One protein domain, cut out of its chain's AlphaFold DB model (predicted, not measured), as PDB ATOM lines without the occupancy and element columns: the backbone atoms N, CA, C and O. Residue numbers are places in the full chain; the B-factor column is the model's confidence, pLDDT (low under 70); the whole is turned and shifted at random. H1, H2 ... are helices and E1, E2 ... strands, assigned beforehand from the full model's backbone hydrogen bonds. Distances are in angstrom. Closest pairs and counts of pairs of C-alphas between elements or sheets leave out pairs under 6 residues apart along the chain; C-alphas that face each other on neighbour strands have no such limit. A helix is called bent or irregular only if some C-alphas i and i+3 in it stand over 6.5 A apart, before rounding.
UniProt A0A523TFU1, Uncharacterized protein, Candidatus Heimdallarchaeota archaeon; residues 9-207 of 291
ATOM      1  N   GLY A   9     -42.094  15.742  64.415       78.12
ATOM      2  CA  GLY A   9     -42.462  15.049  65.639       78.12
ATOM      3  C   GLY A   9     -41.550  13.860  65.931       78.12
ATOM      4  O   GLY A   9     -40.382  13.831  65.541       78.12
ATOM      5  N   GLU A  10     -42.110  12.872  66.624       91.94
ATOM      6  CA  GLU A  10     -41.409  11.651  67.009       91.94
ATOM      7  C   GLU A  10     -40.865  10.878  65.796       91.94
ATOM      8  O   GLU A  10     -41.504  10.767  64.739       91.94
ATOM      9  N   LYS A  11     -39.666  10.316  65.976       94.50
ATOM     10  CA  LYS A  11     -38.949   9.528  64.974       94.50
ATOM     11  C   LYS A  11     -38.773   8.090  65.454       94.50
ATOM     12  O   LYS A  11     -38.559   7.857  66.640       94.50
ATOM     13  N   LYS A  12     -38.828   7.134  64.526       95.62
ATOM     14  CA  LYS A  12     -38.563   5.712  64.794       95.62
ATOM     15  C   LYS A  12     -37.708   5.084  63.698       95.62
ATOM     16  O   LYS A  12     -37.634   5.592  62.576       95.62
ATOM     17  N   ASP A  13     -37.111   3.949  64.026       97.62
ATOM     18  CA  ASP A  13     -36.534   3.050  63.038       97.62
ATOM     19  C   ASP A  13     -37.654   2.195  62.442       97.62
ATOM     20  O   ASP A  13     -38.494   1.646  63.160       97.62
ATOM     21  N   ILE A  14     -37.689   2.105  61.117       97.06
ATOM     22  CA  ILE A  14     -38.699   1.339  60.388       97.06
ATOM     23  C   ILE A  14     -38.031   0.257  59.559       97.06
ATOM     24  O   ILE A  14     -36.944   0.460  59.028       97.06
ATOM     25  N   THR A  15     -38.720  -0.863  59.377       97.50
ATOM     26  CA  THR A  15     -38.310  -1.895  58.425       97.50
ATOM     27  C   THR A  15     -39.314  -1.949  57.288       97.50
ATOM     28  O   THR A  15     -40.522  -2.036  57.515       97.50
ATOM     29  N   ILE A  16     -38.815  -1.900  56.057       97.19
ATOM     30  CA  ILE A  16     -39.622  -2.082  54.854       97.19
ATOM     31  C   ILE A  16     -39.083  -3.310  54.127       97.19
ATOM     32  O   ILE A  16     -37.887  -3.407  53.846       97.19
ATOM     33  N   ARG A  17     -39.975  -4.265  53.869       96.56
ATOM     34  CA  ARG A  17     -39.637  -5.557  53.269       96.56
ATOM     35  C   ARG A  17     -39.927  -5.565  51.780       96.56
ATOM     36  O   ARG A  17     -40.890  -4.929  51.362       96.56
ATOM     37  N   GLY A  18     -39.133  -6.309  51.016       96.62
ATOM     38  CA  GLY A  18     -39.352  -6.501  49.583       96.62
ATOM     39  C   GLY A  18     -39.214  -5.215  48.769       96.62
ATOM     40  O   GLY A  18     -40.063  -4.920  47.938       96.62
ATOM     41  N   ILE A  19     -38.188  -4.402  49.022       97.25
ATOM     42  CA  ILE A  19     -37.904  -3.219  48.194       97.25
ATOM     43  C   ILE A  19     -37.014  -3.607  47.024       97.25
ATOM     44  O   ILE A  19     -36.103  -4.415  47.180       97.25
ATOM     45  N   ASN A  20     -37.230  -2.980  45.870       97.69
ATOM     46  CA  ASN A  20     -36.316  -3.063  44.742       97.69
ATOM     47  C   ASN A  20     -34.921  -2.562  45.140       97.69
ATOM     48  O   ASN A  20     -34.719  -1.375  45.419       97.69
ATOM     49  N   LYS A  21     -33.970  -3.495  45.150       97.12
ATOM     50  CA  LYS A  21     -32.603  -3.296  45.622       97.12
ATOM     51  C   LYS A  21     -31.884  -2.180  44.858       97.12
ATOM     52  O   LYS A  21     -31.332  -1.289  45.494       97.12
ATOM     53  N   GLU A  22     -31.952  -2.195  43.528       95.00
ATOM     54  CA  GLU A  22     -31.280  -1.219  42.656       95.00
ATOM     55  C   GLU A  22     -31.798   0.203  42.917       95.00
ATOM     56  O   GLU A  22     -31.017   1.132  43.120       95.00
ATOM     57  N   LEU A  23     -33.123   0.376  43.007       95.31
ATOM     58  CA  LEU A  23     -33.725   1.686  43.286       95.31
ATOM     59  C   LEU A  23     -33.360   2.214  44.675       95.31
ATOM     60  O   LEU A  23     -33.173   3.420  44.844       95.31
ATOM     61  N   TYR A  24     -33.275   1.334  45.674       96.62
ATOM     62  CA  TYR A  24     -32.855   1.743  47.009       96.62
ATOM     63  C   TYR A  24     -31.376   2.135  47.050       96.62
ATOM     64  O   TYR A  24     -31.020   3.124  47.689       96.62
ATOM     65  N   GLU A  25     -30.515   1.403  46.345       96.00
ATOM     66  CA  GLU A  25     -29.099   1.745  46.216       96.00
ATOM     67  C   GLU A  25     -28.931   3.126  45.563       96.00
ATOM     68  O   GLU A  25     -28.287   3.994  46.160       96.00
ATOM     69  N   GLU A  26     -29.609   3.392  44.440       93.81
ATOM     70  CA  GLU A  26     -29.642   4.724  43.809       93.81
ATOM     71  C   GLU A  26     -30.124   5.812  44.782       93.81
ATOM     72  O   GLU A  26     -29.487   6.860  44.926       93.81
ATOM     73  N   PHE A  27     -31.213   5.544  45.507       95.12
ATOM     74  CA  PHE A  27     -31.760   6.455  46.509       95.12
ATOM     75  C   PHE A  27     -30.750   6.790  47.613       95.12
ATOM     76  O   PHE A  27     -30.597   7.961  47.967       95.12
ATOM     77  N   THR A  28     -30.034   5.800  48.147       95.50
ATOM     78  CA  THR A  28     -29.043   6.034  49.210       95.50
ATOM     79  C   THR A  28     -27.828   6.814  48.716       95.50
ATOM     80  O   THR A  28     -27.350   7.706  49.424       95.50
ATOM     81  N   VAL A  29     -27.360   6.543  47.493       94.06
ATOM     82  CA  VAL A  29     -26.295   7.324  46.847       94.06
ATOM     83  C   VAL A  29     -26.743   8.774  46.677       94.06
ATOM     84  O   VAL A  29     -25.997   9.690  47.035       94.06
ATOM     85  N   HIS A  30     -27.973   8.993  46.207       90.88
ATOM     86  CA  HIS A  30     -28.538  10.330  46.055       90.88
ATOM     87  C   HIS A  30     -28.675  11.054  47.405       90.88
ATOM     88  O   HIS A  30     -28.235  12.194  47.537       90.88
ATOM     89  N   ALA A  31     -29.215  10.395  48.434       91.00
ATOM     90  CA  ALA A  31     -29.330  10.966  49.776       91.00
ATOM     91  C   ALA A  31     -27.959  11.400  50.324       91.00
ATOM     92  O   ALA A  31     -27.797  12.545  50.754       91.00
ATOM     93  N   LYS A  32     -26.946  10.530  50.208       93.50
ATOM     94  CA  LYS A  32     -25.573  10.814  50.644       93.50
ATOM     95  C   LYS A  32     -24.951  11.979  49.877       93.50
ATOM     96  O   LYS A  32     -24.335  12.844  50.497       93.50
ATOM     97  N   LYS A  33     -25.138  12.035  48.553       89.56
ATOM     98  CA  LYS A  33     -24.669  13.140  47.695       89.56
ATOM     99  C   LYS A  33     -25.185  14.502  48.175       89.56
ATOM    100  O   LYS A  33     -24.472  15.492  48.064       89.56
ATOM    101  N   HIS A  34     -26.394  14.544  48.735       86.94
ATOM    102  CA  HIS A  34     -27.027  15.764  49.252       86.94
ATOM    103  C   HIS A  34     -26.882  15.946  50.772       86.94
ATOM    104  O   HIS A  34     -27.527  16.824  51.343       86.94
ATOM    105  N   GLY A  35     -26.038  15.144  51.433       91.69
ATOM    106  CA  GLY A  35     -25.777  15.251  52.872       91.69
ATOM    107  C   GLY A  35     -26.967  14.872  53.757       91.69
ATOM    108  O   GLY A  35     -27.062  15.345  54.886       91.69
ATOM    109  N   LEU A  36     -27.892  14.053  53.250       92.44
ATOM    110  CA  LEU A  36     -29.077  13.599  53.975       92.44
ATOM    111  C   LEU A  36     -28.884  12.180  54.510       92.44
ATOM    112  O   LEU A  36     -28.282  11.323  53.855       92.44
ATOM    113  N   SER A  37     -29.465  11.905  55.679       94.19
ATOM    114  CA  SER A  37     -29.665  10.527  56.126       94.19
ATOM    115  C   SER A  37     -30.749   9.845  55.279       94.19
ATOM    116  O   SER A  37     -31.597  10.509  54.679       94.19
ATOM    117  N   ALA A  38     -30.764   8.508  55.251       94.25
ATOM    118  CA  ALA A  38     -31.820   7.766  54.559       94.25
ATOM    119  C   ALA A  38     -33.219   8.080  55.126       94.25
ATOM    120  O   ALA A  38     -34.177   8.133  54.360       94.25
ATOM    121  N   GLY A  39     -33.333   8.336  56.437       94.75
ATOM    122  CA  GLY A  39     -34.591   8.723  57.081       94.75
ATOM    123  C   GLY A  39     -35.086  10.098  56.648       94.75
ATOM    124  O   GLY A  39     -36.236  10.238  56.240       94.75
ATOM    125  N   ASP A  40     -34.204  11.100  56.636       91.94
ATOM    126  CA  ASP A  40     -34.580  12.456  56.206       91.94
ATOM    127  C   ASP A  40     -34.915  12.497  54.707       91.94
ATOM    128  O   ASP A  40     -35.849  13.183  54.282       91.94
ATOM    129  N   ALA A  41     -34.181  11.731  53.894       93.25
ATOM    130  CA  ALA A  41     -34.477  11.584  52.476       93.25
ATOM    131  C   ALA A  41     -35.811  10.850  52.247       93.25
ATOM    132  O   ALA A  41     -36.593  11.276  51.398       93.25
ATOM    133  N   PHE A  42     -36.108   9.801  53.025       94.75
ATOM    134  CA  PHE A  42     -37.400   9.112  52.997       94.75
ATOM    135  C   PHE A  42     -38.537  10.095  53.294       94.75
ATOM    136  O   PHE A  42     -39.438  10.253  52.469       94.75
ATOM    137  N   ASP A  43     -38.452  10.819  54.411       92.62
ATOM    138  CA  ASP A  43     -39.456  11.806  54.816       92.62
ATOM    139  C   ASP A  43     -39.673  12.864  53.723       92.62
ATOM    140  O   ASP A  43     -40.812  13.166  53.350       92.62
ATOM    141  N   GLY A  44     -38.583  13.377  53.144       88.56
ATOM    142  CA  GLY A  44     -38.627  14.327  52.035       88.56
ATOM    143  C   GLY A  44     -39.374  13.785  50.814       88.56
ATOM    144  O   GLY A  44     -40.244  14.469  50.267       88.56
ATOM    145  N   ILE A  45     -39.086  12.547  50.409       90.25
ATOM    146  CA  ILE A  45     -39.744  11.902  49.269       90.25
ATOM    147  C   ILE A  45     -41.231  11.662  49.549       90.25
ATOM    148  O   ILE A  45     -42.064  11.977  48.699       90.25
ATOM    149  N   ILE A  46     -41.588  11.177  50.741       90.25
ATOM    150  CA  ILE A  46     -42.990  10.949  51.116       90.25
ATOM    151  C   ILE A  46     -43.783  12.265  51.122       90.25
ATOM    152  O   ILE A  46     -44.929  12.305  50.669       90.25
ATOM    153  N   ILE A  47     -43.187  13.368  51.579       85.50
ATOM    154  CA  ILE A  47     -43.812  14.698  51.498       85.50
ATOM    155  C   ILE A  47     -44.031  15.115  50.035       85.50
ATOM    156  O   ILE A  47     -45.095  15.647  49.701       85.50
ATOM    157  N   VAL A  48     -43.041  14.891  49.165       77.19
ATOM    158  CA  VAL A  48     -43.127  15.230  47.736       77.19
ATOM    159  C   VAL A  48     -44.189  14.391  47.021       77.19
ATOM    160  O   VAL A  48     -44.939  14.945  46.215       77.19
ATOM    161  N   ASP A  49     -44.305  13.101  47.344       76.81
ATOM    162  CA  ASP A  49     -45.337  12.208  46.799       76.81
ATOM    163  C   ASP A  49     -46.753  12.669  47.195       76.81
ATOM    164  O   ASP A  49     -47.660  12.718  46.358       76.81
ATOM    165  N   LYS A  50     -46.926  13.112  48.451       68.44
ATOM    166  CA  LYS A  50     -48.214  13.574  49.003       68.44
ATOM    167  C   LYS A  50     -48.712  14.896  48.414       68.44
ATOM    168  O   LYS A  50     -49.922  15.105  48.320       68.44
ATOM    169  N   GLN A  51     -47.834  15.836  48.052       54.66
ATOM    170  CA  GLN A  51     -48.291  17.183  47.696       54.66
ATOM    171  C   GLN A  51     -48.666  17.346  46.211       54.66
ATOM    172  O   GLN A  51     -47.839  17.139  45.320       54.66
ATOM    173  N   PRO A  52     -49.839  17.935  45.893       42.72
ATOM    174  CA  PRO A  52     -50.036  18.643  44.635       42.72
ATOM    175  C   PRO A  52     -49.221  19.957  44.630       42.72
ATOM    176  O   PRO A  52     -49.770  21.049  44.708       42.72
ATOM    177  N   TRP A  53     -47.891  19.853  44.539       43.25
ATOM    178  CA  TRP A  53     -46.936  20.827  43.973       43.25
ATOM    179  C   TRP A  53     -47.015  22.328  44.349       43.25
ATOM    180  O   TRP A  53     -46.427  23.128  43.620       43.25
ATOM    181  N   ARG A  54     -47.707  22.786  45.410       39.28
ATOM    182  CA  ARG A  54     -47.957  24.243  45.557       39.28
ATOM    183  C   ARG A  54     -47.599  24.969  46.854       39.28
ATOM    184  O   ARG A  54     -47.562  26.192  46.770       39.28
ATOM    185  N   LYS A  55     -47.269  24.353  47.998       38.06
ATOM    186  CA  LYS A  55     -47.088  25.171  49.229       38.06
ATOM    187  C   LYS A  55     -45.693  25.230  49.859       38.06
ATOM    188  O   LYS A  55     -45.371  26.281  50.401       38.06
ATOM    189  N   HIS A  56     -44.821  24.226  49.736       38.72
ATOM    190  CA  HIS A  56     -43.555  24.246  50.505       38.72
ATOM    191  C   HIS A  56     -42.261  24.419  49.702       38.72
ATOM    192  O   HIS A  56     -41.241  24.784  50.273       38.72
ATOM    193  N   ILE A  57     -42.306  24.305  48.374       40.06
ATOM    194  CA  ILE A  57     -41.131  24.542  47.514       40.06
ATOM    195  C   ILE A  57     -40.921  26.041  47.210       40.06
ATOM    196  O   ILE A  57     -39.909  26.417  46.634       40.06
ATOM    197  N   ARG A  58     -41.819  26.947  47.631       41.75
ATOM    198  CA  ARG A  58     -41.652  28.394  47.370       41.75
ATOM    199  C   ARG A  58     -40.421  29.017  48.041       41.75
ATOM    200  O   ARG A  58     -39.957  30.033  47.548       41.75
ATOM    201  N   ARG A  59     -39.879  28.424  49.112       39.12
ATOM    202  CA  ARG A  59     -38.732  29.001  49.840       39.12
ATOM    203  C   ARG A  59     -37.359  28.514  49.365       39.12
ATOM    204  O   ARG A  59     -36.370  29.161  49.670       39.12
ATOM    205  N   HIS A  60     -37.296  27.431  48.584       41.59
ATOM    206  CA  HIS A  60     -36.031  26.847  48.108       41.59
ATOM    207  C   HIS A  60     -36.093  26.405  46.642       41.59
ATOM    208  O   HIS A  60     -35.448  25.428  46.249       41.59
ATOM    209  N   ARG A  61     -36.898  27.101  45.824       41.31
ATOM    210  CA  ARG A  61     -36.863  26.909  44.372       41.31
ATOM    211  C   ARG A  61     -35.422  27.159  43.895       41.31
ATOM    212  O   ARG A  61     -34.857  28.187  44.264       41.31
ATOM    213  N   PRO A  62     -34.844  26.270  43.069       39.66
ATOM    214  CA  PRO A  62     -33.768  26.679  42.175       39.66
ATOM    215  C   PRO A  62     -34.194  27.955  41.421       39.66
ATOM    216  O   PRO A  62     -35.408  28.168  41.259       39.66
ATOM    217  N   PRO A  63     -33.252  28.796  40.964       41.12
ATOM    218  CA  PRO A  63     -33.576  29.914  40.080       41.12
ATOM    219  C   PRO A  63     -34.511  29.430  38.963       41.12
ATOM    220  O   PRO A  63     -34.434  28.283  38.516       41.12
ATOM    221  N   HIS A  64     -35.518  30.240  38.636       44.44
ATOM    222  CA  HIS A  64     -36.526  29.850  37.656       44.44
ATOM    223  C   HIS A  64     -35.848  29.626  36.306       44.44
ATOM    224  O   HIS A  64     -35.466  30.589  35.658       44.44
ATOM    225  N   PHE A  65     -35.753  28.363  35.886       48.94
ATOM    226  CA  PHE A  65     -35.377  27.995  34.525       48.94
ATOM    227  C   PHE A  65     -36.525  28.390  33.574       48.94
ATOM    228  O   PHE A  65     -37.415  27.587  33.269       48.94
ATOM    229  N   GLY A  66     -36.545  29.667  33.184       61.66
ATOM    230  CA  GLY A  66     -37.533  30.279  32.294       61.66
ATOM    231  C   GLY A  66     -38.775  30.873  32.977       61.66
ATOM    232  O   GLY A  66     -38.956  30.818  34.196       61.66
ATOM    233  N   LYS A  67     -39.655  31.466  32.161       69.50
ATOM    234  CA  LYS A  67     -40.878  32.154  32.608       69.50
ATOM    235  C   LYS A  67     -41.858  31.183  33.271       69.50
ATOM    236  O   LYS A  67     -42.005  30.032  32.855       69.50
ATOM    237  N   ALA A  68     -42.516  31.644  34.334       80.50
ATOM    238  CA  ALA A  68     -43.500  30.838  35.044       80.50
ATOM    239  C   ALA A  68     -44.724  30.606  34.141       80.50
ATOM    240  O   ALA A  68     -45.287  31.581  33.656       80.50
ATOM    241  N   PRO A  69     -45.147  29.349  33.912       90.12
ATOM    242  CA  PRO A  69     -46.266  29.091  33.024       90.12
ATOM    243  C   PRO A  69     -47.605  29.435  33.673       90.12
ATOM    244  O   PRO A  69     -47.849  29.092  34.840       90.12
ATOM    245  N   GLU A  70     -48.507  29.983  32.866       94.25
ATOM    246  CA  GLU A  70     -49.915  30.113  33.207       94.25
ATOM    247  C   GLU A  70     -50.543  28.726  33.320       94.25
ATOM    248  O   GLU A  70     -50.367  27.858  32.464       94.25
ATOM    249  N   THR A  71     -51.224  28.459  34.435       95.06
ATOM    250  CA  THR A  71     -51.721  27.110  34.733       95.06
ATOM    251  C   THR A  71     -53.229  27.022  34.551       95.06
ATOM    252  O   THR A  71     -53.967  27.592  35.351       95.06
ATOM    253  N   ILE A  72     -53.669  26.187  33.611       96.75
ATOM    254  CA  ILE A  72     -55.079  25.838  33.396       96.75
ATOM    255  C   ILE A  72     -55.319  24.425  33.933       96.75
ATOM    256  O   ILE A  72     -54.559  23.494  33.632       96.75
ATOM    257  N   ARG A  73     -56.325  24.251  34.799       96.69
ATOM    258  CA  ARG A  73     -56.501  22.994  35.536       96.69
ATOM    259  C   ARG A  73     -57.903  22.739  36.065       96.69
ATOM    260  O   ARG A  73     -58.658  23.682  36.242       96.69
ATOM    261  N   ASP A  74     -58.130  21.477  36.437       95.44
ATOM    262  CA  ASP A  74     -59.311  21.001  37.166       95.44
ATOM    263  C   ASP A  74     -60.618  21.321  36.395       95.44
ATOM    264  O   ASP A  74     -61.573  21.848  36.957       95.44
ATOM    265  N   LEU A  75     -60.625  21.023  35.086       96.44
ATOM    266  CA  LEU A  75     -61.755  21.235  34.172       96.44
ATOM    267  C   LEU A  75     -62.260  19.904  33.611       96.44
ATOM    268  O   LEU A  75     -61.466  18.997  33.357       96.44
ATOM    269  N   GLU A  76     -63.558  19.820  33.331       97.88
ATOM    270  CA  GLU A  76     -64.118  18.665  32.625       97.88
ATOM    271  C   GLU A  76     -63.659  18.654  31.163       97.88
ATOM    272  O   GLU A  76     -63.116  17.673  30.667       97.88
ATOM    273  N   LYS A  77     -63.790  19.789  30.478       98.38
ATOM    274  CA  LYS A  77     -63.494  19.900  29.052       98.38
ATOM    275  C   LYS A  77     -62.851  21.234  28.720       98.38
ATOM    276  O   LYS A  77     -63.241  22.264  29.265       98.38
ATOM    277  N   LEU A  78     -61.885  21.209  27.809       98.38
ATOM    278  CA  LEU A  78     -61.253  22.394  27.248       98.38
ATOM    279  C   LEU A  78     -60.924  22.168  25.771       98.38
ATOM    280  O   LEU A  78     -60.263  21.190  25.418       98.38
ATOM    281  N   VAL A  79     -61.355  23.098  24.924       98.38
ATOM    282  CA  VAL A  79     -60.950  23.185  23.517       98.38
ATOM    283  C   VAL A  79     -60.026  24.390  23.380       98.38
ATOM    284  O   VAL A  79     -60.313  25.435  23.957       98.38
ATOM    285  N   VAL A  80     -58.899  24.220  22.690       98.25
ATOM    286  CA  VAL A  80     -57.856  25.241  22.554       98.25
ATOM    287  C   VAL A  80     -57.553  25.463  21.077       98.25
ATOM    288  O   VAL A  80     -57.072  24.550  20.398       98.25
ATOM    289  N   SER A  81     -57.802  26.682  20.611       98.25
ATOM    290  CA  SER A  81     -57.439  27.169  19.278       98.25
ATOM    291  C   SER A  81     -56.034  27.777  19.261       98.25
ATOM    292  O   SER A  81     -55.434  28.063  20.308       98.25
ATOM    293  N   LYS A  82     -55.493  28.050  18.069       97.94
ATOM    294  CA  LYS A  82     -54.236  28.810  17.941       97.94
ATOM    295  C   LYS A  82     -54.400  30.235  18.462       97.94
ATOM    296  O   LYS A  82     -53.479  30.769  19.083       97.94
ATOM    297  N   LYS A  83     -55.575  30.835  18.250       97.81
ATOM    298  CA  LYS A  83     -55.895  32.181  18.738       97.81
ATOM    299  C   LYS A  83     -55.778  32.262  20.260       97.81
ATOM    300  O   LYS A  83     -55.189  33.223  20.752       97.81
ATOM    301  N   ASP A  84     -56.267  31.258  20.986       97.25
ATOM    302  CA  ASP A  84     -56.217  31.230  22.456       97.25
ATOM    303  C   ASP A  84     -54.776  31.239  22.981       97.25
ATOM    304  O   ASP A  84     -54.463  31.937  23.946       97.25
ATOM    305  N   LEU A  85     -53.880  30.503  22.315       96.38
ATOM    306  CA  LEU A  85     -52.469  30.421  22.698       96.38
ATOM    307  C   LEU A  85     -51.701  31.713  22.387       96.38
ATOM    308  O   LEU A  85     -50.894  32.152  23.201       96.38
ATOM    309  N   VAL A  86     -51.955  32.324  21.225       96.25
ATOM    310  CA  VAL A  86     -51.204  33.500  20.751       96.25
ATOM    311  C   VAL A  86     -51.692  34.802  21.396       96.25
ATOM    312  O   VAL A  86     -50.882  35.675  21.701       96.25
ATOM    313  N   THR A  87     -52.997  34.937  21.656       95.75
ATOM    314  CA  THR A  87     -53.581  36.174  22.224       95.75
ATOM    315  C   THR A  87     -53.062  36.468  23.634       95.75
ATOM    316  O   THR A  87     -53.029  37.620  24.056       95.75
ATOM    317  N   ALA A  88     -52.598  35.447  24.353       89.25
ATOM    318  CA  ALA A  88     -52.008  35.608  25.677       89.25
ATOM    319  C   ALA A  88     -50.611  36.259  25.673       89.25
ATOM    320  O   ALA A  88     -50.072  36.536  26.744       89.25
ATOM    321  N   GLY A  89     -50.031  36.505  24.496       89.44
ATOM    322  CA  GLY A  89     -48.735  37.154  24.317       89.44
ATOM    323  C   GLY A  89     -47.633  36.182  23.902       89.44
ATOM    324  O   GLY A  89     -47.655  34.995  24.225       89.44
ATOM    325  N   GLU A  90     -46.631  36.703  23.189       86.69
ATOM    326  CA  GLU A  90     -45.542  35.898  22.618       86.69
ATOM    327  C   GLU A  90     -44.712  35.146  23.659       86.69
ATOM    328  O   GLU A  90     -44.131  34.102  23.364       86.69
ATOM    329  N   GLU A  91     -44.656  35.694  24.866       87.31
ATOM    330  CA  GLU A  91     -43.828  35.201  25.957       87.31
ATOM    331  C   GLU A  91     -44.592  34.293  26.929       87.31
ATOM    332  O   GLU A  91     -43.991  33.723  27.848       87.31
ATOM    333  N   THR A  92     -45.907  34.160  26.739       91.12
ATOM    334  CA  THR A  92     -46.775  33.391  27.627       91.12
ATOM    335  C   THR A  92     -46.740  31.916  27.256       91.12
ATOM    336  O   THR A  92     -46.972  31.523  26.109       91.12
ATOM    337  N   VAL A  93     -46.474  31.088  28.266       93.31
ATOM    338  CA  VAL A  93     -46.445  29.631  28.152       93.31
ATOM    339  C   VAL A  93     -47.443  28.999  29.106       93.31
ATOM    340  O   VAL A  93     -47.593  29.429  30.246       93.31
ATOM    341  N   PHE A  94     -48.099  27.936  28.662       96.00
ATOM    342  CA  PHE A  94     -49.190  27.292  29.378       96.00
ATOM    343  C   PHE A  94     -48.797  25.934  29.949       96.00
ATOM    344  O   PHE A  94     -48.062  25.144  29.344       96.00
ATOM    345  N   LEU A  95     -49.348  25.640  31.121       95.62
ATOM    346  CA  LEU A  95     -49.356  24.325  31.736       95.62
ATOM    347  C   LEU A  95     -50.802  23.858  31.890       95.62
ATOM    348  O   LEU A  95     -51.564  24.431  32.667       95.62
ATOM    349  N   PHE A  96     -51.141  22.760  31.224       96.88
ATOM    350  CA  PHE A  96     -52.447  22.115  31.328       96.88
ATOM    351  C   PHE A  96     -52.372  20.948  32.311       96.88
ATOM    352  O   PHE A  96     -51.451  20.124  32.253       96.88
ATOM    353  N   SER A  97     -53.308  20.873  33.256       95.50
ATOM    354  CA  SER A  97     -53.246  19.873  34.319       95.50
ATOM    355  C   SER A  97     -54.614  19.396  34.778       95.50
ATOM    356  O   SER A  97     -55.368  20.206  35.286       95.50
ATOM    357  N   LYS A  98     -54.862  18.080  34.802       93.88
ATOM    358  CA  LYS A  98     -56.141  17.515  35.290       93.88
ATOM    359  C   LYS A  98     -57.345  18.077  34.517       93.88
ATOM    360  O   LYS A  98     -58.213  18.719  35.100       93.88
ATOM    361  N   ILE A  99     -57.321  17.902  33.203       96.62
ATOM    362  CA  ILE A  99     -58.442  18.245  32.324       96.62
ATOM    363  C   ILE A  99     -58.961  16.933  31.746       96.62
ATOM    364  O   ILE A  99     -58.171  16.223  31.116       96.62
ATOM    365  N   ASN A 100     -60.227  16.589  31.985       96.12
ATOM    366  CA  ASN A 100     -60.739  15.278  31.578       96.12
ATOM    367  C   ASN A 100     -60.746  15.128  30.057       96.12
ATOM    368  O   ASN A 100     -60.296  14.096  29.585       96.12
ATOM    369  N   GLU A 101     -61.115  16.168  29.306       98.12
ATOM    370  CA  GLU A 101     -61.015  16.238  27.843       98.12
ATOM    371  C   GLU A 101     -60.287  17.517  27.401       98.12
ATOM    372  O   GLU A 101     -60.832  18.616  27.500       98.12
ATOM    373  N   LEU A 102     -59.059  17.398  26.890       98.38
ATOM    374  CA  LEU A 102     -58.293  18.511  26.319       98.38
ATOM    375  C   LEU A 102     -58.136  18.322  24.808       98.38
ATOM    376  O   LEU A 102     -57.424  17.420  24.371       98.38
ATOM    377  N   THR A 103     -58.736  19.200  24.013       98.44
ATOM    378  CA  THR A 103     -58.677  19.127  22.547       98.44
ATOM    379  C   THR A 103     -57.982  20.353  21.975       98.44
ATOM    380  O   THR A 103     -58.429  21.472  22.199       98.44
ATOM    381  N   PHE A 104     -56.920  20.146  21.201       98.50
ATOM    382  CA  PHE A 104     -56.318  21.195  20.376       98.50
ATOM    383  C   PHE A 104     -56.930  21.163  18.979       98.50
ATOM    384  O   PHE A 104     -56.978  20.101  18.343       98.50
ATOM    385  N   GLU A 105     -57.396  22.318  18.516       98.50
ATOM    386  CA  GLU A 105     -58.052  22.471  17.221       98.50
ATOM    387  C   GLU A 105     -57.091  22.259  16.036       98.50
ATOM    388  O   GLU A 105     -55.881  22.078  16.192       98.50
ATOM    389  N   LYS A 106     -57.646  22.199  14.817       98.00
ATOM    390  CA  LYS A 106     -56.881  21.895  13.592       98.00
ATOM    391  C   LYS A 106     -55.895  23.000  13.205       98.00
ATOM    392  O   LYS A 106     -54.940  22.720  12.487       98.00
ATOM    393  N   ASP A 107     -56.155  24.227  13.643       97.94
ATOM    394  CA  ASP A 107     -55.324  25.408  13.405       97.94
ATOM    395  C   ASP A 107     -54.084  25.453  14.315       97.94
ATOM    396  O   ASP A 107     -53.146  26.201  14.036       97.94
ATOM    397  N   VAL A 108     -54.044  24.643  15.378       98.00
ATOM    398  CA  VAL A 108     -52.891  24.528  16.271       98.00
ATOM    399  C   VAL A 108     -51.811  23.670  15.612       98.00
ATOM    400  O   VAL A 108     -51.935  22.450  15.497       98.00
ATOM    401  N   ASP A 109     -50.720  24.317  15.209       97.00
ATOM    402  CA  ASP A 109     -49.543  23.670  14.628       97.00
ATOM    403  C   ASP A 109     -48.457  23.335  15.674       97.00
ATOM    404  O   ASP A 109     -48.510  23.723  16.846       97.00
ATOM    405  N   ALA A 110     -47.453  22.565  15.248       96.75
ATOM    406  CA  ALA A 110     -46.391  22.081  16.123       96.75
ATOM    407  C   ALA A 110     -45.517  23.214  16.685       96.75
ATOM    408  O   ALA A 110     -45.162  23.182  17.863       96.75
ATOM    409  N   THR A 111     -45.224  24.231  15.874       95.69
ATOM    410  CA  THR A 111     -44.447  25.410  16.279       95.69
ATOM    411  C   THR A 111     -45.174  26.190  17.372       95.69
ATOM    412  O   THR A 111     -44.571  26.570  18.375       95.69
ATOM    413  N   THR A 112     -46.492  26.352  17.231       96.25
ATOM    414  CA  THR A 112     -47.358  26.991  18.230       96.25
ATOM    415  C   THR A 112     -47.321  26.219  19.548       96.25
ATOM    416  O   THR A 112     -47.151  26.822  20.607       96.25
ATOM    417  N   LEU A 113     -47.411  24.884  19.506       96.44
ATOM    418  CA  LEU A 113     -47.316  24.051  20.710       96.44
ATOM    419  C   LEU A 113     -45.944  24.145  21.381       96.44
ATOM    420  O   LEU A 113     -45.871  24.282  22.600       96.44
ATOM    421  N   VAL A 114     -44.855  24.084  20.612       94.38
ATOM    422  CA  VAL A 114     -43.492  24.184  21.154       94.38
ATOM    423  C   VAL A 114     -43.265  25.535  21.829       94.38
ATOM    424  O   VAL A 114     -42.657  25.560  22.903       94.38
ATOM    425  N   LYS A 115     -43.775  26.623  21.231       93.12
ATOM    426  CA  LYS A 115     -43.646  27.994  21.747       93.12
ATOM    427  C   LYS A 115     -44.518  28.227  22.981       93.12
ATOM    428  O   LYS A 115     -44.013  28.730  23.975       93.12
ATOM    429  N   HIS A 116     -45.792  27.837  22.945       95.00
ATOM    430  CA  HIS A 116     -46.777  28.247  23.954       95.00
ATOM    431  C   HIS A 116     -47.170  27.155  24.949       95.00
ATOM    432  O   HIS A 116     -47.791  27.460  25.962       95.00
ATOM    433  N   VAL A 117     -46.825  25.885  24.731       95.31
ATOM    434  CA  VAL A 117     -47.198  24.795  25.645       95.31
ATOM    435  C   VAL A 117     -45.961  24.242  26.342       95.31
ATOM    436  O   VAL A 117     -45.115  23.547  25.770       95.31
ATOM    437  N   LYS A 118     -45.875  24.518  27.646       92.31
ATOM    438  CA  LYS A 118     -44.785  24.022  28.486       92.31
ATOM    439  C   LYS A 118     -44.978  22.550  28.821       92.31
ATOM    440  O   LYS A 118     -44.023  21.778  28.745       92.31
ATOM    441  N   LEU A 119     -46.183  22.187  29.269       93.31
ATOM    442  CA  LEU A 119     -46.476  20.855  29.790       93.31
ATOM    443  C   LEU A 119     -47.982  20.571  29.827       93.31
ATOM    444  O   LEU A 119     -48.771  21.395  30.277       93.31
ATOM    445  N   ILE A 120     -48.350  19.345  29.484       95.62
ATOM    446  CA  ILE A 120     -49.675  18.760  29.658       95.62
ATOM    447  C   ILE A 120     -49.523  17.580  30.616       95.62
ATOM    448  O   ILE A 120     -48.687  16.699  30.406       95.62
ATOM    449  N   ARG A 121     -50.292  17.542  31.705       92.94
ATOM    450  CA  ARG A 121     -50.211  16.447  32.684       92.94
ATOM    451  C   ARG A 121     -51.586  16.016  33.167       92.94
ATOM    452  O   ARG A 121     -52.388  16.845  33.571       92.94
ATOM    453  N   ARG A 122     -51.808  14.702  33.261       91.06
ATOM    454  CA  ARG A 122     -53.090  14.144  33.726       91.06
ATOM    455  C   ARG A 122     -54.275  14.688  32.905       91.06
ATOM    456  O   ARG A 122     -55.257  15.112  33.493       91.06
ATOM    457  N   CYS A 123     -54.140  14.740  31.581       93.94
ATOM    458  CA  CYS A 123     -55.227  15.138  30.687       93.94
ATOM    459  C   CYS A 123     -55.453  14.054  29.631       93.94
ATOM    460  O   CYS A 123     -54.461  13.510  29.132       93.94
ATOM    461  N   ASN A 124     -56.704  13.782  29.252       95.56
ATOM    462  CA  ASN A 124     -56.990  13.025  28.031       95.56
ATOM    463  C   ASN A 124     -56.873  13.994  26.852       95.56
ATOM    464  O   ASN A 124     -57.700  14.890  26.708       95.56
ATOM    465  N   THR A 125     -55.780  13.906  26.095       97.19
ATOM    466  CA  THR A 125     -55.414  14.951  25.129       97.19
ATOM    467  C   THR A 125     -55.588  14.473  23.699       97.19
ATOM    468  O   THR A 125     -54.969  13.484  23.303       97.19
ATOM    469  N   THR A 126     -56.335  15.240  22.912       97.56
ATOM    470  CA  THR A 126     -56.560  15.010  21.484       97.56
ATOM    471  C   THR A 126     -56.009  16.185  20.682       97.56
ATOM    472  O   THR A 126     -56.222  17.343  21.028       97.56
ATOM    473  N   PHE A 127     -55.306  15.894  19.587       97.38
ATOM    474  CA  PHE A 127     -54.858  16.901  18.621       97.38
ATOM    475  C   PHE A 127     -55.590  16.658  17.309       97.38
ATOM    476  O   PHE A 127     -55.426  15.588  16.720       97.38
ATOM    477  N   LEU A 128     -56.383  17.630  16.855       95.19
ATOM    478  CA  LEU A 128     -57.087  17.520  15.576       95.19
ATOM    479  C   LEU A 128     -56.157  17.797  14.379       95.19
ATOM    480  O   LEU A 128     -56.434  17.344  13.268       95.19
ATOM    481  N   GLY A 129     -55.053  18.518  14.603       93.50
ATOM    482  CA  GLY A 129     -53.993  18.762  13.624       93.50
ATOM    483  C   GLY A 129     -52.915  17.667  13.562       93.50
ATOM    484  O   GLY A 129     -52.762  16.830  14.459       93.50
ATOM    485  N   LYS A 130     -52.107  17.693  12.493       94.94
ATOM    486  CA  LYS A 130     -50.936  16.813  12.334       94.94
ATOM    487  C   LYS A 130     -49.766  17.334  13.172       94.94
ATOM    488  O   LYS A 130     -48.987  18.162  12.714       94.94
ATOM    489  N   ILE A 131     -49.634  16.826  14.396       96.12
ATOM    490  CA  ILE A 131     -48.515  17.158  15.289       96.12
ATOM    491  C   ILE A 131     -47.466  16.031  15.271       96.12
ATOM    492  O   ILE A 131     -47.850  14.872  15.478       96.12
ATOM    493  N   PRO A 132     -46.167  16.340  15.076       95.50
ATOM    494  CA  PRO A 132     -45.090  15.356  15.141       95.50
ATOM    495  C   PRO A 132     -45.076  14.582  16.462       95.50
ATOM    496  O   PRO A 132     -45.380  15.127  17.530       95.50
ATOM    497  N   LYS A 133     -44.694  13.298  16.400       95.31
ATOM    498  CA  LYS A 133     -44.643  12.411  17.576       95.31
ATOM    499  C   LYS A 133     -43.746  13.004  18.667       95.31
ATOM    500  O   LYS A 133     -44.152  13.010  19.828       95.31
ATOM    501  N   LEU A 134     -42.586  13.559  18.296       95.50
ATOM    502  CA  LEU A 134     -41.624  14.132  19.242       95.50
ATOM    503  C   LEU A 134     -42.239  15.256  20.089       95.50
ATOM    504  O   LEU A 134     -42.122  15.245  21.315       95.50
ATOM    505  N   VAL A 135     -42.961  16.183  19.451       96.06
ATOM    506  CA  VAL A 135     -43.621  17.304  20.139       96.06
ATOM    507  C   VAL A 135     -44.673  16.789  21.117       96.06
ATOM    508  O   VAL A 135     -44.652  17.181  22.284       96.06
ATOM    509  N   LYS A 136     -45.535  15.851  20.689       96.00
ATOM    510  CA  LYS A 136     -46.552  15.235  21.565       96.00
ATOM    511  C   LYS A 136     -45.914  14.606  22.802       96.00
ATOM    512  O   LYS A 136     -46.364  14.859  23.918       96.00
ATOM    513  N   LEU A 137     -44.867  13.806  22.607       95.19
ATOM    514  CA  LEU A 137     -44.172  13.120  23.697       95.19
ATOM    515  C   LEU A 137     -43.471  14.083  24.657       95.19
ATOM    516  O   LEU A 137     -43.399  13.815  25.854       95.19
ATOM    517  N   GLY A 138     -42.961  15.194  24.138       93.50
ATOM    518  CA  GLY A 138     -42.236  16.175  24.927       93.50
ATOM    519  C   GLY A 138     -43.130  17.063  25.790       93.50
ATOM    520  O   GLY A 138     -42.761  17.407  26.916       93.50
ATOM    521  N   ILE A 139     -44.313  17.429  25.283       94.56
ATOM    522  CA  ILE A 139     -45.265  18.258  26.036       94.56
ATOM    523  C   ILE A 139     -46.174  17.415  26.934       94.56
ATOM    524  O   ILE A 139     -46.565  17.889  27.997       94.56
ATOM    525  N   ILE A 140     -46.488  16.164  26.579       94.44
ATOM    526  CA  ILE A 140     -47.315  15.281  27.415       94.44
ATOM    527  C   ILE A 140     -46.448  14.560  28.449       94.44
ATOM    528  O   ILE A 140     -45.607  13.716  28.147       94.44
ATOM    529  N   ARG A 141     -46.710  14.827  29.729       86.38
ATOM    530  CA  ARG A 141     -46.012  14.175  30.837       86.38
ATOM    531  C   ARG A 141     -46.455  12.724  31.001       86.38
ATOM    532  O   ARG A 141     -47.391  12.440  31.750       86.38
ATOM    533  N   LYS A 142     -45.695  11.803  30.409       83.56
ATOM    534  CA  LYS A 142     -45.732  10.383  30.774       83.56
ATOM    535  C   LYS A 142     -45.136  10.154  32.169       83.56
ATOM    536  O   LYS A 142     -44.195  10.835  32.590       83.56
ATOM    537  N   ARG A 143     -45.712   9.202  32.905       79.12
ATOM    538  CA  ARG A 143     -45.133   8.642  34.136       79.12
ATOM    539  C   ARG A 143     -44.437   7.335  33.783       79.12
ATOM    540  O   ARG A 143     -44.953   6.597  32.947       79.12
ATOM    541  N   LYS A 144     -43.306   7.054  34.435       82.62
ATOM    542  CA  LYS A 144     -42.637   5.761  34.305       82.62
ATOM    543  C   LYS A 144     -43.611   4.689  34.779       82.62
ATOM    544  O   LYS A 144     -44.113   4.776  35.903       82.62
ATOM    545  N   LYS A 145     -43.909   3.711  33.926       84.56
ATOM    546  CA  LYS A 145     -44.584   2.499  34.387       84.56
ATOM    547  C   LYS A 145     -43.560   1.722  35.203       84.56
ATOM    548  O   LYS A 145     -42.485   1.413  34.703       84.56
ATOM    549  N   TYR A 146     -43.873   1.480  36.467       89.38
ATOM    550  CA  TYR A 146     -43.031   0.684  37.343       89.38
ATOM    551  C   TYR A 146     -43.665  -0.690  37.511       89.38
ATOM    552  O   TYR A 146     -44.821  -0.785  37.921       89.38
ATOM    553  N   SER A 147     -42.904  -1.730  37.180       92.06
ATOM    554  CA  SER A 147     -43.248  -3.112  37.496       92.06
ATOM    555  C   SER A 147     -42.364  -3.560  38.648       92.06
ATOM    556  O   SER A 147     -41.140  -3.427  38.574       92.06
ATOM    557  N   HIS A 148     -42.976  -4.030  39.731       93.94
ATOM    558  CA  HIS A 148     -42.213  -4.501  40.875       93.94
ATOM    559  C   HIS A 148     -41.577  -5.863  40.554       93.94
ATOM    560  O   HIS A 148     -42.284  -6.740  40.053       93.94
ATOM    561  N   PRO A 149     -40.267  -6.060  40.800       93.25
ATOM    562  CA  PRO A 149     -39.627  -7.345  40.563       93.25
ATOM    563  C   PRO A 149     -40.293  -8.452  41.376       93.25
ATOM    564  O   PRO A 149     -40.581  -8.277  42.554       93.25
ATOM    565  N   THR A 150     -40.492  -9.610  40.756       91.50
ATOM    566  CA  THR A 150     -40.984 -10.813  41.442       91.50
ATOM    567  C   THR A 150     -39.844 -11.720  41.907       91.50
ATOM    568  O   THR A 150     -40.041 -12.568  42.776       91.50
ATOM    569  N   ASN A 151     -38.635 -11.549  41.360       93.62
ATOM    570  CA  ASN A 151     -37.480 -12.356  41.727       93.62
ATOM    571  C   ASN A 151     -36.820 -11.839  43.013       93.62
ATOM    572  O   ASN A 151     -36.428 -10.676  43.119       93.62
ATOM    573  N   LYS A 152     -36.639 -12.737  43.986       91.94
ATOM    574  CA  LYS A 152     -36.105 -12.395  45.314       91.94
ATOM    575  C   LYS A 152     -34.712 -11.760  45.274       91.94
ATOM    576  O   LYS A 152     -34.412 -10.946  46.131       91.94
ATOM    577  N   GLU A 153     -33.888 -12.073  44.275       95.12
ATOM    578  CA  GLU A 153     -32.529 -11.523  44.129       95.12
ATOM    579  C   GLU A 153     -32.498 -10.006  43.897       95.12
ATOM    580  O   GLU A 153     -31.529  -9.337  44.262       95.12
ATOM    581  N   ARG A 154     -33.567  -9.450  43.311       95.19
ATOM    582  CA  ARG A 154     -33.714  -8.003  43.085       95.19
ATOM    583  C   ARG A 154     -34.479  -7.307  44.203       95.19
ATOM    584  O   ARG A 154     -34.666  -6.091  44.142       95.19
ATOM    585  N   LEU A 155     -34.907  -8.053  45.218       97.25
ATOM    586  CA  LEU A 155     -35.610  -7.535  46.377       97.25
ATOM    587  C   LEU A 155     -34.715  -7.574  47.612       97.25
ATOM    588  O   LEU A 155     -33.850  -8.437  47.761       97.25
ATOM    589  N   LYS A 156     -34.920  -6.624  48.520       96.44
ATOM    590  CA  LYS A 156     -34.205  -6.573  49.792       96.44
ATOM    591  C   LYS A 156     -35.084  -5.993  50.891       96.44
ATOM    592  O   LYS A 156     -35.855  -5.062  50.662       96.44
ATOM    593  N   ASP A 157     -34.904  -6.521  52.094       97.62
ATOM    594  CA  ASP A 157     -35.454  -5.952  53.317       97.62
ATOM    595  C   ASP A 157     -34.462  -4.942  53.888       97.62
ATOM    596  O   ASP A 157     -33.261  -5.212  54.001       97.62
ATOM    597  N   ILE A 158     -34.957  -3.758  54.229       97.12
ATOM    598  CA  ILE A 158     -34.126  -2.665  54.730       97.12
ATOM    599  C   ILE A 158     -34.699  -2.105  56.021       97.12
ATOM    600  O   ILE A 158     -35.914  -2.071  56.216       97.12
ATOM    601  N   THR A 159     -33.810  -1.593  56.865       97.56
ATOM    602  CA  THR A 159     -34.176  -0.763  58.009       97.56
ATOM    603  C   THR A 159     -33.750   0.671  57.725       97.56
ATOM    604  O   THR A 159     -32.573   0.929  57.465       97.56
ATOM    605  N   ILE A 160     -34.702   1.599  57.758       96.56
ATOM    606  CA  ILE A 160     -34.457   3.034  57.618       96.56
ATOM    607  C   ILE A 160     -34.583   3.654  59.004       96.56
ATOM    608  O   ILE A 160     -35.619   3.532  59.655       96.56
ATOM    609  N   ARG A 161     -33.513   4.304  59.456       95.69
ATOM    610  CA  ARG A 161     -33.463   4.933  60.776       95.69
ATOM    611  C   ARG A 161     -34.010   6.350  60.759       95.69
ATOM    612  O   ARG A 161     -33.912   7.022  59.733       95.69
ATOM    613  N   ASN A 162     -34.473   6.826  61.913       94.50
ATOM    614  CA  ASN A 162     -34.855   8.229  62.138       94.50
ATOM    615  C   ASN A 162     -35.948   8.762  61.187       94.50
ATOM    616  O   ASN A 162     -35.875   9.913  60.742       94.50
ATOM    617  N   VAL A 163     -36.956   7.939  60.896       94.94
ATOM    618  CA  VAL A 163     -38.109   8.297  60.054       94.94
ATOM    619  C   VAL A 163     -39.232   8.875  60.909       94.94
ATOM    620  O   VAL A 163     -39.517   8.351  61.988       94.94
ATOM    621  N   SER A 164     -39.904   9.924  60.429       94.75
ATOM    622  CA  SER A 164     -41.096  10.468  61.088       94.75
ATOM    623  C   SER A 164     -42.202   9.417  61.199       94.75
ATOM    624  O   SER A 164     -42.673   8.881  60.190       94.75
ATOM    625  N   ILE A 165     -42.672   9.169  62.429       94.94
ATOM    626  CA  ILE A 165     -43.748   8.204  62.706       94.94
ATOM    627  C   ILE A 165     -44.988   8.541  61.880       94.94
ATOM    628  O   ILE A 165     -45.503   7.697  61.149       94.94
ATOM    629  N   LYS A 166     -45.396   9.811  61.910       92.75
ATOM    630  CA  LYS A 166     -46.562  10.305  61.177       92.75
ATOM    631  C   LYS A 166     -46.451  10.072  59.670       92.75
ATOM    632  O   LYS A 166     -47.407   9.621  59.040       92.75
ATOM    633  N   LEU A 167     -45.304  10.397  59.064       93.31
ATOM    634  CA  LEU A 167     -45.142  10.235  57.617       93.31
ATOM    635  C   LEU A 167     -45.147   8.766  57.208       93.31
ATOM    636  O   LEU A 167     -45.720   8.458  56.158       93.31
ATOM    637  N   TYR A 168     -44.548   7.899  58.026       95.38
ATOM    638  CA  TYR A 168     -44.539   6.458  57.812       95.38
ATOM    639  C   TYR A 168     -45.932   5.836  57.934       95.38
ATOM    640  O   TYR A 168     -46.324   5.062  57.062       95.38
ATOM    641  N   ASP A 169     -46.707   6.205  58.953       94.12
ATOM    642  CA  ASP A 169     -48.055   5.664  59.153       94.12
ATOM    643  C   ASP A 169     -48.987   6.076  57.995       94.12
ATOM    644  O   ASP A 169     -49.702   5.247  57.426       94.12
ATOM    645  N   GLU A 170     -48.894   7.331  57.543       92.12
ATOM    646  CA  GLU A 170     -49.580   7.802  56.331       92.12
ATOM    647  C   GLU A 170     -49.096   7.064  55.063       92.12
ATOM    648  O   GLU A 170     -49.890   6.756  54.173       92.12
ATOM    649  N   PHE A 171     -47.795   6.771  54.952       94.75
ATOM    650  CA  PHE A 171     -47.243   5.983  53.846       94.75
ATOM    651  C   PHE A 171     -47.807   4.551  53.830       94.75
ATOM    652  O   PHE A 171     -48.183   4.069  52.761       94.75
ATOM    653  N   ILE A 172     -47.934   3.901  54.994       95.88
ATOM    654  CA  ILE A 172     -48.572   2.583  55.122       95.88
ATOM    655  C   ILE A 172     -50.038   2.648  54.694       95.88
ATOM    656  O   ILE A 172     -50.479   1.777  53.944       95.88
ATOM    657  N   SER A 173     -50.788   3.659  55.147       94.00
ATOM    658  CA  SER A 173     -52.194   3.835  54.753       94.00
ATOM    659  C   SER A 173     -52.324   3.925  53.232       94.00
ATOM    660  O   SER A 173     -53.050   3.144  52.630       94.00
ATOM    661  N   ASN A 174     -51.515   4.776  52.593       93.25
ATOM    662  CA  ASN A 174     -51.519   4.930  51.137       93.25
ATOM    663  C   ASN A 174     -51.125   3.647  50.387       93.25
ATOM    664  O   ASN A 174     -51.630   3.403  49.291       93.25
ATOM    665  N   ALA A 175     -50.208   2.842  50.936       94.56
ATOM    666  CA  ALA A 175     -49.857   1.546  50.357       94.56
ATOM    667  C   ALA A 175     -51.064   0.594  50.379       94.56
ATOM    668  O   ALA A 175     -51.398   0.001  49.351       94.56
ATOM    669  N   LYS A 176     -51.759   0.517  51.525       95.25
ATOM    670  CA  LYS A 176     -52.966  -0.303  51.711       95.25
ATOM    671  C   LYS A 176     -54.102   0.134  50.791       95.25
ATOM    672  O   LYS A 176     -54.662  -0.715  50.105       95.25
ATOM    673  N   ASP A 177     -54.374   1.434  50.704       94.75
ATOM    674  CA  ASP A 177     -55.426   1.993  49.840       94.75
ATOM    675  C   ASP A 177     -55.192   1.673  48.355       94.75
ATOM    676  O   ASP A 177     -56.128   1.597  47.562       94.75
ATOM    677  N   LYS A 178     -53.928   1.460  47.967       92.56
ATOM    678  CA  LYS A 178     -53.521   1.068  46.610       92.56
ATOM    679  C   LYS A 178     -53.410  -0.446  46.410       92.56
ATOM    680  O   LYS A 178     -53.039  -0.863  45.314       92.56
ATOM    681  N   GLY A 179     -53.680  -1.251  47.439       96.06
ATOM    682  CA  GLY A 179     -53.533  -2.707  47.399       96.06
ATOM    683  C   GLY A 179     -52.089  -3.174  47.195       96.06
ATOM    684  O   GLY A 179     -51.874  -4.205  46.565       96.06
ATOM    685  N   LYS A 180     -51.098  -2.408  47.671       96.12
ATOM    686  CA  LYS A 180     -49.665  -2.705  47.508       96.12
ATOM    687  C   LYS A 180     -49.000  -2.988  48.846       96.12
ATOM    688  O   LYS A 180     -49.361  -2.408  49.873       96.12
ATOM    689  N   THR A 181     -47.966  -3.822  48.831       96.75
ATOM    690  CA  THR A 181     -47.059  -3.934  49.979       96.75
ATOM    691  C   THR A 181     -46.271  -2.636  50.171       96.75
ATOM    692  O   THR A 181     -46.125  -1.817  49.257       96.75
ATOM    693  N   THR A 182     -45.722  -2.426  51.369       96.38
ATOM    694  CA  THR A 182     -44.874  -1.255  51.639       96.38
ATOM    695  C   THR A 182     -43.617  -1.255  50.764       96.38
ATOM    696  O   THR A 182     -43.242  -0.204  50.249       96.38
ATOM    697  N   GLY A 183     -42.995  -2.410  50.516       96.94
ATOM    698  CA  GLY A 183     -41.840  -2.504  49.621       96.94
ATOM    699  C   GLY A 183     -42.159  -2.158  48.174       96.94
ATOM    700  O   GLY A 183     -41.448  -1.359  47.556       96.94
ATOM    701  N   GLU A 184     -43.270  -2.679  47.655       96.88
ATOM    702  CA  GLU A 184     -43.768  -2.349  46.319       96.88
ATOM    703  C   GLU A 184     -44.057  -0.865  46.171       96.88
ATOM    704  O   GLU A 184     -43.574  -0.235  45.225       96.88
ATOM    705  N   TYR A 185     -44.813  -0.305  47.116       95.69
ATOM    706  CA  TYR A 185     -45.219   1.087  47.050       95.69
ATOM    707  C   TYR A 185     -44.023   2.031  47.181       95.69
ATOM    708  O   TYR A 185     -43.894   2.973  46.398       95.69
ATOM    709  N   PHE A 186     -43.098   1.756  48.103       96.56
ATOM    710  CA  PHE A 186     -41.894   2.572  48.231       96.56
ATOM    711  C   PHE A 186     -41.022   2.498  46.975       96.56
ATOM    712  O   PHE A 186     -40.574   3.531  46.485       96.56
ATOM    713  N   SER A 187     -40.846   1.305  46.400       96.62
ATOM    714  CA  SER A 187     -40.086   1.138  45.154       96.62
ATOM    715  C   SER A 187     -40.707   1.919  43.994       96.62
ATOM    716  O   SER A 187     -39.992   2.547  43.215       96.62
ATOM    717  N   GLU A 188     -42.037   1.941  43.891       94.19
ATOM    718  CA  GLU A 188     -42.730   2.763  42.898       94.19
ATOM    719  C   GLU A 188     -42.428   4.255  43.094       94.19
ATOM    720  O   GLU A 188     -42.050   4.931  42.132       94.19
ATOM    721  N   ILE A 189     -42.525   4.758  44.331       93.12
ATOM    722  CA  ILE A 189     -42.207   6.156  44.650       93.12
ATOM    723  C   ILE A 189     -40.750   6.473  44.287       93.12
ATOM    724  O   ILE A 189     -40.488   7.495  43.642       93.12
ATOM    725  N   LEU A 190     -39.802   5.601  44.651       93.69
ATOM    726  CA  LEU A 190     -38.391   5.762  44.300       93.69
ATOM    727  C   LEU A 190     -38.202   5.828  42.783       93.69
ATOM    728  O   LEU A 190     -37.535   6.740  42.299       93.69
ATOM    729  N   SER A 191     -38.856   4.948  42.020       91.62
ATOM    730  CA  SER A 191     -38.740   4.925  40.556       91.62
ATOM    731  C   SER A 191     -39.149   6.251  39.899       91.62
ATOM    732  O   SER A 191     -38.533   6.686  38.924       91.62
ATOM    733  N   HIS A 192     -40.175   6.926  40.433       87.69
ATOM    734  CA  HIS A 192     -40.632   8.220  39.916       87.69
ATOM    735  C   HIS A 192     -39.753   9.367  40.402       87.69
ATOM    736  O   HIS A 192     -39.548  10.339  39.670       87.69
ATOM    737  N   THR A 193     -39.259   9.259  41.631       87.75
ATOM    738  CA  THR A 193     -38.501  10.320  42.290       87.75
ATOM    739  C   THR A 193     -37.072  10.392  41.774       87.75
ATOM    740  O   THR A 193     -36.622  11.483  41.433       87.75
ATOM    741  N   MET A 194     -36.394   9.251  41.613       88.25
ATOM    742  CA  MET A 194     -35.044   9.206  41.042       88.25
ATOM    743  C   MET A 194     -35.042   9.750  39.614       88.25
ATOM    744  O   MET A 194     -34.260  10.639  39.293       88.25
ATOM    745  N   ALA A 195     -36.022   9.351  38.797       86.19
ATOM    746  CA  ALA A 195     -36.142   9.886  37.446       86.19
ATOM    747  C   ALA A 195     -36.411  11.398  37.403       86.19
ATOM    748  O   ALA A 195     -35.972  12.096  36.492       86.19
ATOM    749  N   PHE A 196     -37.144  11.929  38.384       84.19
ATOM    750  CA  PHE A 196     -37.309  13.372  38.511       84.19
ATOM    751  C   PHE A 196     -35.993  14.061  38.885       84.19
ATOM    752  O   PHE A 196     -35.678  15.092  38.293       84.19
ATOM    753  N   PHE A 197     -35.235  13.503  39.830       84.44
ATOM    754  CA  PHE A 197     -33.953  14.063  40.243       84.44
ATOM    755  C   PHE A 197     -32.932  14.068  39.112       84.44
ATOM    756  O   PHE A 197     -32.359  15.124  38.869       84.44
ATOM    757  N   ASP A 198     -32.789  12.981  38.357       85.00
ATOM    758  CA  ASP A 198     -31.857  12.929  37.223       85.00
ATOM    759  C   ASP A 198     -32.151  14.029  36.192       85.00
ATOM    760  O   ASP A 198     -31.251  14.736  35.733       85.00
ATOM    761  N   ILE A 199     -33.433  14.235  35.864       83.31
ATOM    762  CA  ILE A 199     -33.857  15.295  34.940       83.31
ATOM    763  C   ILE A 199     -33.581  16.679  35.537       83.31
ATOM    764  O   ILE A 199     -33.080  17.551  34.835       83.31
ATOM    765  N   VAL A 200     -33.909  16.914  36.810       82.19
ATOM    766  CA  VAL A 200     -33.701  18.226  37.449       82.19
ATOM    767  C   VAL A 200     -32.220  18.559  37.586       82.19
ATOM    768  O   VAL A 200     -31.836  19.692  37.308       82.19
ATOM    769  N   GLU A 201     -31.390  17.598  37.983       83.19
ATOM    770  CA  GLU A 201     -29.941  17.779  38.048       83.19
ATOM    771  C   GLU A 201     -29.377  18.073  36.656       83.19
ATOM    772  O   GLU A 201     -28.606  19.016  36.498       83.19
ATOM    773  N   THR A 202     -29.842  17.359  35.628       82.81
ATOM    774  CA  THR A 202     -29.481  17.652  34.236       82.81
ATOM    775  C   THR A 202     -29.849  19.079  33.847       82.81
ATOM    776  O   THR A 202     -29.001  19.809  33.331       82.81
ATOM    777  N   LEU A 203     -31.092  19.493  34.107       81.50
ATOM    778  CA  LEU A 203     -31.563  20.846  33.815       81.50
ATOM    779  C   LEU A 203     -30.717  21.904  34.543       81.50
ATOM    780  O   LEU A 203     -30.406  22.939  33.966       81.50
ATOM    781  N   ALA A 204     -30.260  21.617  35.764       81.06
ATOM    782  CA  ALA A 204     -29.376  22.516  36.497       81.06
ATOM    783  C   ALA A 204     -27.993  22.686  35.840       81.06
ATOM    784  O   ALA A 204     -27.407  23.759  35.950       81.06
ATOM    785  N   THR A 205     -27.481  21.672  35.130       82.25
ATOM    786  CA  THR A 205     -26.182  21.764  34.428       82.25
ATOM    787  C   THR A 205     -26.225  22.551  33.120       82.25
ATOM    788  O   THR A 205     -25.181  22.988  32.644       82.25
ATOM    789  N   ILE A 206     -27.404  22.721  32.516       78.81
ATOM    790  CA  ILE A 206     -27.557  23.353  31.194       78.81
ATOM    791  C   ILE A 206     -27.992  24.825  31.273       78.81
ATOM    792  O   ILE A 206     -28.137  25.468  30.235       78.81
ATOM    793  N   GLY A 207     -28.194  25.357  32.483       74.38
ATOM    794  CA  GLY A 207     -28.646  26.731  32.704       74.38
ATOM    795  C   GLY A 207     -30.093  26.971  32.254       74.38
ATOM    796  O   GLY A 207     -30.883  26.038  32.138       74.38
TER     797      GLY A 207
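Overview. This is residues 9 to 207 of the 291 residues of an uncharacterized protein of Candidatus Heimdallarchaeota archaeon (UniProt A0A523TFU1). Two lobes are joined by two long links: in one, the chain winds in three stacked turns of a sharply bent parallel strand and a short helix (E2 H3, E3 H4, E4 H5); in the other, the long antiparallel pair E1 and E5 is bent beside helices H1, H2, H6 and H7. H3, H4 and H5 stand side by side in the first lobe, while in the second H7, the longest helix, crosses H2. The printed part has 199 residues, with seven named helices and five named strands in the order E1 H1 H2 E2 H3 E3 H4 E4 H5 E5 H6 H7; the class is mixed, helices and strands. It is elongated, 57 by 35 by 28 A, and only just loose, close to compact, with a radius of gyration of the C-alphas of 19.9 A.

Along the chain. The larger sheet has E2, residues 70 to 80, E3, 94 to 104, and E4, 117 to 127; E2 begins at C-alpha 70, (-49.915, 30.113, 33.207). They bend by 131 degrees at residue 76, 133 degrees at 99 and 124 degrees at 124. H3 is residues 82 to 87, H4 110 to 116 and H5 133 to 139. E1, residues 11 to 20, spans 24.0 A from C-alpha 11, (-38.949, 9.528, 64.974), and E5, 155 to 164, spans 23.9 A. H1 is residues 21 to 33, H2 38 to 50 and H6 165 to 177; H7, residues 182 to 205, spans 34.3 A to C-alpha 205, (-26.182, 21.764, 34.428).

Arrangement. The sheet E2 E3 E4 is parallel and twisted, with N 72 and O 95 at 2.9 A and N 118 and O 94 at 2.8 A. E2, H3, E3 and E3, H4, E4 are strand-helix-strand units, parallel neighbour strands with a helix between, with right-handed crossovers. H5 is on the sheet at a height of 8.7 A. H4 touches H5 at a shallow tilt of 8 degrees, closest at C-alphas 110 and 135, 6.8 A. E1 and E5 are antiparallel, with N 14 and O 160 at 2.9 A. H7 touches H1 with residues 187 to 194 alone, at a steep tilt of 46 degrees; C-alphas 23 and 190 are closest, 6.3 A. H2 touches H6, closest at C-alphas 43 and 167, 6.5 A. Every O i to N i+4 pair is within hydrogen-bond range in H1 to H6, and 19 of 20 in H7. H7 and E4 are apart.

Size, cuts and confidence. The C-alphas of Asp 13 and Asp 107 are farthest apart, 57.6 A. The printed part has no cut. The links H2 to E2 and H5 to E5 are long. Residues 50 to 67 are under 70 in pLDDT; the mean of the printed part is 88.9.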